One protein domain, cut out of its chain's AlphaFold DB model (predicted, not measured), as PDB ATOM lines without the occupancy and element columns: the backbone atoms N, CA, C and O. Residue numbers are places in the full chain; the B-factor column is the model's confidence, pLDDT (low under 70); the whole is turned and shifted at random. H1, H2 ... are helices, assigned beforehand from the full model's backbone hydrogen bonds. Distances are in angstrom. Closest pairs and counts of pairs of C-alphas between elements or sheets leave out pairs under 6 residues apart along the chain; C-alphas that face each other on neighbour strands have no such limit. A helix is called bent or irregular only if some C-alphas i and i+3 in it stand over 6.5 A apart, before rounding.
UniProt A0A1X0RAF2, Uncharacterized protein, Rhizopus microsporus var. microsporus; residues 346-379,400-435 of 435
ATOM      1  N   ASN A 346      27.533  53.354  51.050       66.69
ATOM      2  CA  ASN A 346      26.129  53.079  50.691       66.69
ATOM      3  C   ASN A 346      25.864  51.560  50.554       66.69
ATOM      4  O   ASN A 346      26.703  50.805  50.042       66.69
ATOM      5  N   ALA A 347      24.707  51.096  51.042       73.25
ATOM      6  CA  ALA A 347      24.417  49.665  51.163       73.25
ATOM      7  C   ALA A 347      24.425  48.948  49.801       73.25
ATOM      8  O   ALA A 347      24.904  47.818  49.698       73.25
ATOM      9  N   THR A 348      23.999  49.635  48.740       68.19
ATOM     10  CA  THR A 348      23.936  49.134  47.359       68.19
ATOM     11  C   THR A 348      25.310  48.726  46.826       68.19
ATOM     12  O   THR A 348      25.466  47.626  46.290       68.19
ATOM     13  N   HIS A 349      26.333  49.567  47.020       68.88
ATOM     14  CA  HIS A 349      27.708  49.269  46.612       68.88
ATOM     15  C   HIS A 349      28.296  48.123  47.440       68.88
ATOM     16  O   HIS A 349      28.848  47.168  46.891       68.88
ATOM     17  N   ARG A 350      28.128  48.176  48.769       76.75
ATOM     18  CA  ARG A 350      28.598  47.123  49.685       76.75
ATOM     19  C   ARG A 350      27.987  45.765  49.350       76.75
ATOM     20  O   ARG A 350      28.682  44.748  49.394       76.75
ATOM     21  N   PHE A 351      26.699  45.744  49.008       75.88
ATOM     22  CA  PHE A 351      25.994  44.552  48.556       75.88
ATOM     23  C   PHE A 351      26.594  44.014  47.255       75.88
ATOM     24  O   PHE A 351      27.000  42.853  47.216       75.88
ATOM     25  N   ALA A 352      26.700  44.854  46.218       71.19
ATOM     26  CA  ALA A 352      27.217  44.455  44.910       71.19
ATOM     27  C   ALA A 352      28.644  43.881  44.994       71.19
ATOM     28  O   ALA A 352      28.909  42.803  44.452       71.19
ATOM     29  N   ASP A 353      29.535  44.540  45.741       75.25
ATOM     30  CA  ASP A 353      30.892  44.054  46.008       75.25
ATOM     31  C   ASP A 353      30.885  42.721  46.760       75.25
ATOM     32  O   ASP A 353      31.603  41.788  46.394       75.25
ATOM     33  N   SER A 354      30.048  42.585  47.792       76.06
ATOM     34  CA  SER A 354      29.994  41.356  48.591       76.06
ATOM     35  C   SER A 354      29.458  40.170  47.791       76.06
ATOM     36  O   SER A 354      29.973  39.057  47.922       76.06
ATOM     37  N   VAL A 355      28.485  40.400  46.904       69.00
ATOM     38  CA  VAL A 355      28.031  39.406  45.922       69.00
ATOM     39  C   VAL A 355      29.175  39.025  44.979       69.00
ATOM     40  O   VAL A 355      29.430  37.837  44.790       69.00
ATOM     41  N   HIS A 356      29.924  39.997  44.452       71.62
ATOM     42  CA  HIS A 356      31.072  39.746  43.575       71.62
ATOM     43  C   HIS A 356      32.173  38.921  44.266       71.62
ATOM     44  O   HIS A 356      32.682  37.960  43.687       71.62
ATOM     45  N   VAL A 357      32.519  39.243  45.517       76.06
ATOM     46  CA  VAL A 357      33.504  38.504  46.323       76.06
ATOM     47  C   VAL A 357      33.042  37.066  46.584       76.06
ATOM     48  O   VAL A 357      33.798  36.123  46.338       76.06
ATOM     49  N   VAL A 358      31.798  36.871  47.037       73.88
ATOM     50  CA  VAL A 358      31.267  35.533  47.349       73.88
ATOM     51  C   VAL A 358      31.124  34.673  46.094       73.88
ATOM     52  O   VAL A 358      31.513  33.504  46.121       73.88
ATOM     53  N   SER A 359      30.641  35.222  44.981       66.38
ATOM     54  CA  SER A 359      30.567  34.501  43.707       66.38
ATOM     55  C   SER A 359      31.953  34.099  43.197       66.38
ATOM     56  O   SER A 359      32.168  32.918  42.914       66.38
ATOM     57  N   ASN A 360      32.930  35.016  43.195       73.50
ATOM     58  CA  ASN A 360      34.304  34.692  42.802       73.50
ATOM     59  C   ASN A 360      34.917  33.596  43.690       73.50
ATOM     60  O   ASN A 360      35.563  32.686  43.173       73.50
ATOM     61  N   SER A 361      34.658  33.612  45.007       74.69
ATOM     62  CA  SER A 361      35.118  32.556  45.930       74.69
ATOM     63  C   SER A 361      34.568  31.157  45.602       74.69
ATOM     64  O   SER A 361      35.149  30.151  46.001       74.69
ATOM     65  N   ARG A 362      33.466  31.088  44.842       78.75
ATOM     66  CA  ARG A 362      32.806  29.859  44.373       78.75
ATOM     67  C   ARG A 362      33.147  29.517  42.917       78.75
ATOM     68  O   ARG A 362      32.523  28.630  42.344       78.75
ATOM     69  N   GLY A 363      34.094  30.231  42.302       66.12
ATOM     70  CA  GLY A 363      34.431  30.093  40.882       66.12
ATOM     71  C   GLY A 363      33.351  30.623  39.930       66.12
ATOM     72  O   GLY A 363      33.362  30.285  38.750       66.12
ATOM     73  N   GLN A 364      32.407  31.430  40.423       58.19
ATOM     74  CA  GLN A 364      31.338  32.025  39.622       58.19
ATOM     75  C   GLN A 364      31.734  33.433  39.173       58.19
ATOM     76  O   GLN A 364      32.082  34.273  39.998       58.19
ATOM     77  N   ASN A 365      31.614  33.713  37.876       58.47
ATOM     78  CA  ASN A 365      31.807  35.051  37.326       58.47
ATOM     79  C   ASN A 365      30.480  35.830  37.380       58.47
ATOM     80  O   ASN A 365      29.550  35.509  36.645       58.47
ATOM     81  N   THR A 366      30.370  36.873  38.207       54.50
ATOM     82  CA  THR A 366      29.162  37.732  38.244       54.50
ATOM     83  C   THR A 366      28.951  38.535  36.961       54.50
ATOM     84  O   THR A 366      27.838  38.969  36.682       54.50
ATOM     85  N   ARG A 367      29.994  38.681  36.137       56.03
ATOM     86  CA  ARG A 367      29.951  39.312  34.812       56.03
ATOM     87  C   ARG A 367      29.726  38.296  33.686       56.03
ATOM     88  O   ARG A 367      29.988  38.614  32.529       56.03
ATOM     89  N   ILE A 368      29.236  37.088  33.997       52.59
ATOM     90  CA  ILE A 368      29.012  36.024  33.003       52.59
ATOM     91  C   ILE A 368      28.105  36.464  31.846       52.59
ATOM     92  O   ILE A 368      28.319  36.003  30.738       52.59
ATOM     93  N   GLY A 369      27.167  37.396  32.059       50.88
ATOM     94  CA  GLY A 369      26.380  38.000  30.974       50.88
ATOM     95  C   GLY A 369      27.263  38.657  29.906       50.88
ATOM     96  O   GLY A 369      27.247  38.221  28.761       50.88
ATOM     97  N   LYS A 370      28.119  39.613  30.302       57.16
ATOM     98  CA  LYS A 370      29.061  40.284  29.384       57.16
ATOM     99  C   LYS A 370      30.084  39.323  28.770       57.16
ATOM    100  O   LYS A 370      30.480  39.481  27.620       57.16
ATOM    101  N   GLU A 371      30.499  38.303  29.518       55.91
ATOM    102  CA  GLU A 371      31.418  37.280  29.007       55.91
ATOM    103  C   GLU A 371      30.747  36.360  27.970       55.91
ATOM    104  O   GLU A 371      31.363  36.016  26.964       55.91
ATOM    105  N   LEU A 372      29.466  36.021  28.157       52.75
ATOM    106  CA  LEU A 372      28.658  35.313  27.163       52.75
ATOM    107  C   LEU A 372      28.409  36.179  25.923       52.75
ATOM    108  O   LEU A 372      28.531  35.665  24.818       52.75
ATOM    109  N   GLU A 373      28.126  37.476  26.075       58.41
ATOM    110  CA  GLU A 373      28.000  38.415  24.948       58.41
ATOM    111  C   GLU A 373      29.296  38.484  24.126       58.41
ATOM    112  O   GLU A 373      29.252  38.366  22.899       58.41
ATOM    113  N   ARG A 374      30.458  38.576  24.793       68.69
ATOM    114  CA  ARG A 374      31.782  38.521  24.154       68.69
ATOM    115  C   ARG A 374      31.985  37.208  23.389       68.69
ATOM    116  O   ARG A 374      32.308  37.235  22.204       68.69
ATOM    117  N   MET A 375      31.752  36.065  24.038       60.25
ATOM    118  CA  MET A 375      31.885  34.737  23.420       60.25
ATOM    119  C   MET A 375      30.944  34.550  22.220       60.25
ATOM    120  O   MET A 375      31.353  34.027  21.185       60.25
ATOM    121  N   VAL A 376      29.689  34.995  22.329       58.28
ATOM    122  CA  VAL A 376      28.691  34.949  21.248       58.28
ATOM    123  C   VAL A 376      29.114  35.841  20.077       58.28
ATOM    124  O   VAL A 376      29.043  35.409  18.925       58.28
ATOM    125  N   GLY A 377      29.624  37.043  20.363       60.09
ATOM    126  CA  GLY A 377      30.156  37.964  19.360       60.09
ATOM    127  C   GLY A 377      31.361  37.411  18.593       60.09
ATOM    128  O   GLY A 377      31.461  37.630  17.387       60.09
ATOM    129  N   GLU A 378      32.240  36.654  19.257       64.75
ATOM    130  CA  GLU A 378      33.420  36.020  18.646       64.75
ATOM    131  C   GLU A 378      33.078  34.828  17.741       64.75
ATOM    132  O   GLU A 378      33.764  34.589  16.747       64.75
ATOM    133  N   VAL A 379      32.016  34.079  18.058       57.47
ATOM    134  CA  VAL A 379      31.599  32.900  17.277       57.47
ATOM    135  C   VAL A 379      30.877  33.293  15.978       57.47
ATOM    136  O   VAL A 379      30.879  32.522  15.019       57.47
ATOM    137  N   ARG A 400       9.255  49.114  41.997       68.62
ATOM    138  CA  ARG A 400       9.279  47.646  41.834       68.62
ATOM    139  C   ARG A 400      10.708  47.121  41.741       68.62
ATOM    140  O   ARG A 400      10.994  46.064  42.296       68.62
ATOM    141  N   PHE A 401      11.592  47.860  41.072       61.25
ATOM    142  CA  PHE A 401      13.003  47.509  40.958       61.25
ATOM    143  C   PHE A 401      13.717  47.590  42.313       61.25
ATOM    144  O   PHE A 401      14.352  46.618  42.710       61.25
ATOM    145  N   ALA A 402      13.517  48.679  43.066       66.38
ATOM    146  CA  ALA A 402      14.028  48.837  44.430       66.38
ATOM    147  C   ALA A 402      13.524  47.728  45.373       66.38
ATOM    148  O   ALA A 402      14.317  47.084  46.053       66.38
ATOM    149  N   TRP A 403      12.221  47.413  45.342       75.19
ATOM    150  CA  TRP A 403      11.659  46.298  46.114       75.19
ATOM    151  C   TRP A 403      12.280  44.942  45.736       75.19
ATOM    152  O   TRP A 403      12.614  44.142  46.609       75.19
ATOM    153  N   SER A 404      12.484  44.689  44.438       62.41
ATOM    154  CA  SER A 404      13.151  43.469  43.975       62.41
ATOM    155  C   SER A 404      14.607  43.401  44.447       62.41
ATOM    156  O   SER A 404      15.081  42.321  44.787       62.41
ATOM    157  N   TRP A 405      15.308  44.536  44.486       64.25
ATOM    158  CA  TRP A 405      16.671  44.650  45.008       64.25
ATOM    159  C   TRP A 405      16.741  44.364  46.513       64.25
ATOM    160  O   TRP A 405      17.610  43.608  46.954       64.25
ATOM    161  N   HIS A 406      15.789  44.891  47.283       75.38
ATOM    162  CA  HIS A 406      15.657  44.639  48.717       75.38
ATOM    163  C   HIS A 406      15.428  43.149  49.022       75.38
ATOM    164  O   HIS A 406      16.170  42.555  49.807       75.38
ATOM    165  N   GLU A 407      14.462  42.496  48.363       75.56
ATOM    166  CA  GLU A 407      14.198  41.069  48.611       75.56
ATOM    167  C   GLU A 407      15.329  40.152  48.108       75.56
ATOM    168  O   GLU A 407      15.641  39.158  48.768       75.56
ATOM    169  N   VAL A 408      16.003  40.496  47.001       66.94
ATOM    170  CA  VAL A 408      17.224  39.791  46.561       66.94
ATOM    171  C   VAL A 408      18.332  39.932  47.606       66.94
ATOM    172  O   VAL A 408      18.927  38.927  47.995       66.94
ATOM    173  N   THR A 409      18.567  41.143  48.121       74.62
ATOM    174  CA  THR A 409      19.569  41.392  49.166       74.62
ATOM    175  C   THR A 409      19.285  40.542  50.393       74.62
ATOM    176  O   THR A 409      20.130  39.744  50.798       74.62
ATOM    177  N   LYS A 410      18.067  40.632  50.927       80.25
ATOM    178  CA  LYS A 410      17.587  39.878  52.089       80.25
ATOM    179  C   LYS A 410      17.733  38.363  51.922       80.25
ATOM    180  O   LYS A 410      18.184  37.689  52.844       80.25
ATOM    181  N   GLY A 411      17.427  37.826  50.738       71.75
ATOM    182  CA  GLY A 411      17.646  36.410  50.421       71.75
ATOM    183  C   GLY A 411      19.126  36.005  50.364       71.75
ATOM    184  O   GLY A 411      19.463  34.854  50.642       71.75
ATOM    185  N   MET A 412      20.020  36.940  50.031       78.12
ATOM    186  CA  MET A 412      21.462  36.700  49.917       78.12
ATOM    187  C   MET A 412      22.253  36.985  51.200       78.12
ATOM    188  O   MET A 412      23.346  36.427  51.334       78.12
ATOM    189  N   VAL A 413      21.723  37.771  52.151       84.12
ATOM    190  CA  VAL A 413      22.369  38.126  53.437       84.12
ATOM    191  C   VAL A 413      23.102  36.941  54.094       84.12
ATOM    192  O   VAL A 413      24.294  37.094  54.372       84.12
ATOM    193  N   PRO A 414      22.519  35.731  54.258       85.19
ATOM    194  CA  PRO A 414      23.215  34.603  54.890       85.19
ATOM    195  C   PRO A 414      24.522  34.177  54.201       85.19
ATOM    196  O   PRO A 414      25.399  33.615  54.855       85.19
ATOM    197  N   ALA A 415      24.661  34.431  52.897       79.00
ATOM    198  CA  ALA A 415      25.846  34.099  52.110       79.00
ATOM    199  C   ALA A 415      26.896  35.222  52.074       79.00
ATOM    200  O   ALA A 415      28.075  34.919  51.910       79.00
ATOM    201  N   ILE A 416      26.481  36.488  52.210       81.06
ATOM    202  CA  ILE A 416      27.347  37.673  52.053       81.06
ATOM    203  C   ILE A 416      27.672  38.394  53.367       81.06
ATOM    204  O   ILE A 416      28.600  39.199  53.402       81.06
ATOM    205  N   LYS A 417      26.958  38.107  54.462       88.56
ATOM    206  CA  LYS A 417      27.076  38.854  55.724       88.56
ATOM    207  C   LYS A 417      28.472  38.888  56.339       88.56
ATOM    208  O   LYS A 417      28.846  39.895  56.931       88.56
ATOM    209  N   SER A 418      29.258  37.828  56.158       86.19
ATOM    210  CA  SER A 418      30.651  37.773  56.615       86.19
ATOM    211  C   SER A 418      31.572  38.722  55.843       86.19
ATOM    212  O   SER A 418      32.535  39.217  56.421       86.19
ATOM    213  N   VAL A 419      31.266  39.004  54.571       85.75
ATOM    214  CA  VAL A 419      31.981  39.989  53.740       85.75
ATOM    215  C   VAL A 419      31.495  41.406  54.055       85.75
ATOM    216  O   VAL A 419      32.308  42.315  54.184       85.75
ATOM    217  N   LEU A 420      30.187  41.578  54.281       83.56
ATOM    218  CA  LEU A 420      29.588  42.844  54.722       83.56
ATOM    219  C   LEU A 420      29.964  43.252  56.159       83.56
ATOM    220  O   LEU A 420      29.749  44.407  56.530       83.56
ATOM    221  N   GLY A 421      30.488  42.327  56.971       87.81
ATOM    222  CA  GLY A 421      30.857  42.557  58.372       87.81
ATOM    223  C   GLY A 421      29.684  42.572  59.364       87.81
ATOM    224  O   GLY A 421      29.862  43.047  60.487       87.81
ATOM    225  N   LEU A 422      28.509  42.066  58.971       90.88
ATOM    226  CA  LEU A 422      27.293  42.038  59.798       90.88
ATOM    227  C   LEU A 422      27.392  40.908  60.835       90.88
ATOM    228  O   LEU A 422      27.713  39.767  60.489       90.88
ATOM    229  N   LYS A 423      27.140  41.214  62.112       89.69
ATOM    230  CA  LYS A 423      27.412  40.307  63.244       89.69
ATOM    231  C   LYS A 423      26.150  39.716  63.861       89.69
ATOM    232  O   LYS A 423      26.234  38.684  64.524       89.69
ATOM    233  N   ASN A 424      25.012  40.380  63.697       91.75
ATOM    234  CA  ASN A 424      23.739  40.038  64.328       91.75
ATOM    235  C   ASN A 424      22.553  40.495  63.454       91.75
ATOM    236  O   ASN A 424      22.738  41.230  62.486       91.75
ATOM    237  N   GLU A 425      21.335  40.086  63.815       89.56
ATOM    238  CA  GLU A 425      20.110  40.396  63.060       89.56
ATOM    239  C   GLU A 425      19.785  41.903  62.999       89.56
ATOM    240  O   GLU A 425      19.203  42.349  62.017       89.56
ATOM    241  N   GLN A 426      20.213  42.712  63.980       90.75
ATOM    242  CA  GLN A 426      20.029  44.173  63.951       90.75
ATOM    243  C   GLN A 426      20.973  44.846  62.945       90.75
ATOM    244  O   GLN A 426      20.574  45.800  62.280       90.75
ATOM    245  N   ASP A 427      22.202  44.338  62.786       89.69
ATOM    246  CA  ASP A 427      23.107  44.784  61.718       89.69
ATOM    247  C   ASP A 427      22.520  44.434  60.334       89.69
ATOM    248  O   ASP A 427      22.623  45.229  59.402       89.69
ATOM    249  N   GLU A 428      21.893  43.256  60.206       90.00
ATOM    250  CA  GLU A 428      21.231  42.792  58.976       90.00
ATOM    251  C   GLU A 428      19.981  43.636  58.635       90.00
ATOM    252  O   GLU A 428      19.846  44.089  57.499       90.00
ATOM    253  N   GLU A 429      19.107  43.922  59.607       88.50
ATOM    254  CA  GLU A 429      17.912  44.767  59.432       88.50
ATOM    255  C   GLU A 429      18.268  46.231  59.131       88.50
ATOM    256  O   GLU A 429      17.680  46.850  58.240       88.50
ATOM    257  N   LYS A 430      19.286  46.778  59.812       89.00
ATOM    258  CA  LYS A 430      19.806  48.117  59.516       89.00
ATOM    259  C   LYS A 430      20.358  48.191  58.091       89.00
ATOM    260  O   LYS A 430      20.008  49.109  57.361       89.00
ATOM    261  N   PHE A 431      21.167  47.214  57.675       86.50
ATOM    262  CA  PHE A 431      21.737  47.178  56.324       86.50
ATOM    263  C   PHE A 431      20.666  47.106  55.225       86.50
ATOM    264  O   PHE A 431      20.832  47.719  54.177       86.50
ATOM    265  N   LEU A 432      19.562  46.389  55.469       84.31
ATOM    266  CA  LEU A 432      18.407  46.345  54.564       84.31
ATOM    267  C   LEU A 432      17.593  47.647  54.549       84.31
ATOM    268  O   LEU A 432      16.950  47.938  53.549       84.31
ATOM    269  N   THR A 433      17.623  48.427  55.633       84.94
ATOM    270  CA  THR A 433      16.962  49.743  55.721       84.94
ATOM    271  C   THR A 433      17.788  50.857  55.065       84.94
ATOM    272  O   THR A 433      17.225  51.829  54.566       84.94
ATOM    273  N   ASP A 434      19.115  50.712  55.055       80.44
ATOM    274  CA  ASP A 434      20.069  51.624  54.407       80.44
ATOM    275  C   ASP A 434      20.182  51.393  52.867       80.44
ATOM    276  O   ASP A 434      21.019  52.031  52.220       80.44
ATOM    277  N   LEU A 435      19.375  50.478  52.294       70.00
ATOM    278  CA  LEU A 435      19.355  50.028  50.886       70.00
ATOM    279  C   LEU A 435      18.094  50.492  50.128       70.00
ATOM    280  O   LEU A 435      18.270  51.050  49.021       70.00
TER     281      LEU A 435
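AT A GLANCE: This is residues 346 to 379 and 400 to 435 of the 435 residues of an uncharacterized protein of Rhizopus microsporus var. microsporus (UniProt A0A1X0RAF2). Three helices make a small body: H1 and H4 both pack on H3, which has a sharp kink, and H2 sticks out from this body as a free arm. H3 and H4 form a helical hairpin, and the arm makes much of the length of the whole. The printed part has 70 residues with four named helices, H1, H2, H3 and H4 in that order along the chain, and no named strand; the class is all helix. The whole is loose, with a radius of gyration of the C-alphas of 14.4 A, and elongated, spanning 49 by 29 by 18 A.

HOW THE PARTS SIT: H1, residues 347 to 361, touches H3, residues 400 to 420, with the C-alphas of Ser 354 and Val 419 closest at 5.7 A. They run the same way at a steep tilt of 55 degrees. H3 has a kink of 85 degrees near residue 414 and is irregular, with C-alphas 415 and 418 standing 7.5 A apart, and its line is a rough one. H2, residues 368 to 379, stands free and is apart from H1, from H3 and from H4, residues 425 to 433. H3 and H4 touch and form a hairpin; their closest C-alphas, those of His 406 and Leu 432, are 6.7 A apart. They run opposite ways at a shallow tilt of 34.8 degrees, only just short of steep. H1 and H4 are close but not clearly touching, with the C-alphas of Ala 347 and Phe 431 closest at 6.3 A. In H1, H2 and H4 every O i to N i+4 pair is within hydrogen-bond range; in H3 13 of 17 are.

IN THESE COORDINATES: H1 begins at C-alpha 347 at (24.417, 49.665, 51.163) and is 20.8 A long from first to last C-alpha. H2 is 16.2 A long and ends at C-alpha 379 at (31.599, 32.900, 17.277). H3, the longest helix with 21 residues, measures 24.5 A from C-alpha 400 to C-alpha 420. H4 measures 12.3 A and ends at C-alpha 433 at (16.962, 49.743, 55.721).

THE WHOLE: The two C-alphas farthest apart are those of Val 379 and Gln 426, at 49.4 A. Without the free residues 368 to 379, the body spans 30 by 29 by 18 A. Residues 380 to 399 are not printed, and C-alphas 379 and 400 are 36.3 A apart across this cut. Of the links that are printed whole, H1 to H2 is short and H3 to H4 is tight. The mean pLDDT of the printed part is 73.2; 28 residues are under 70, among them residues 363 to 379.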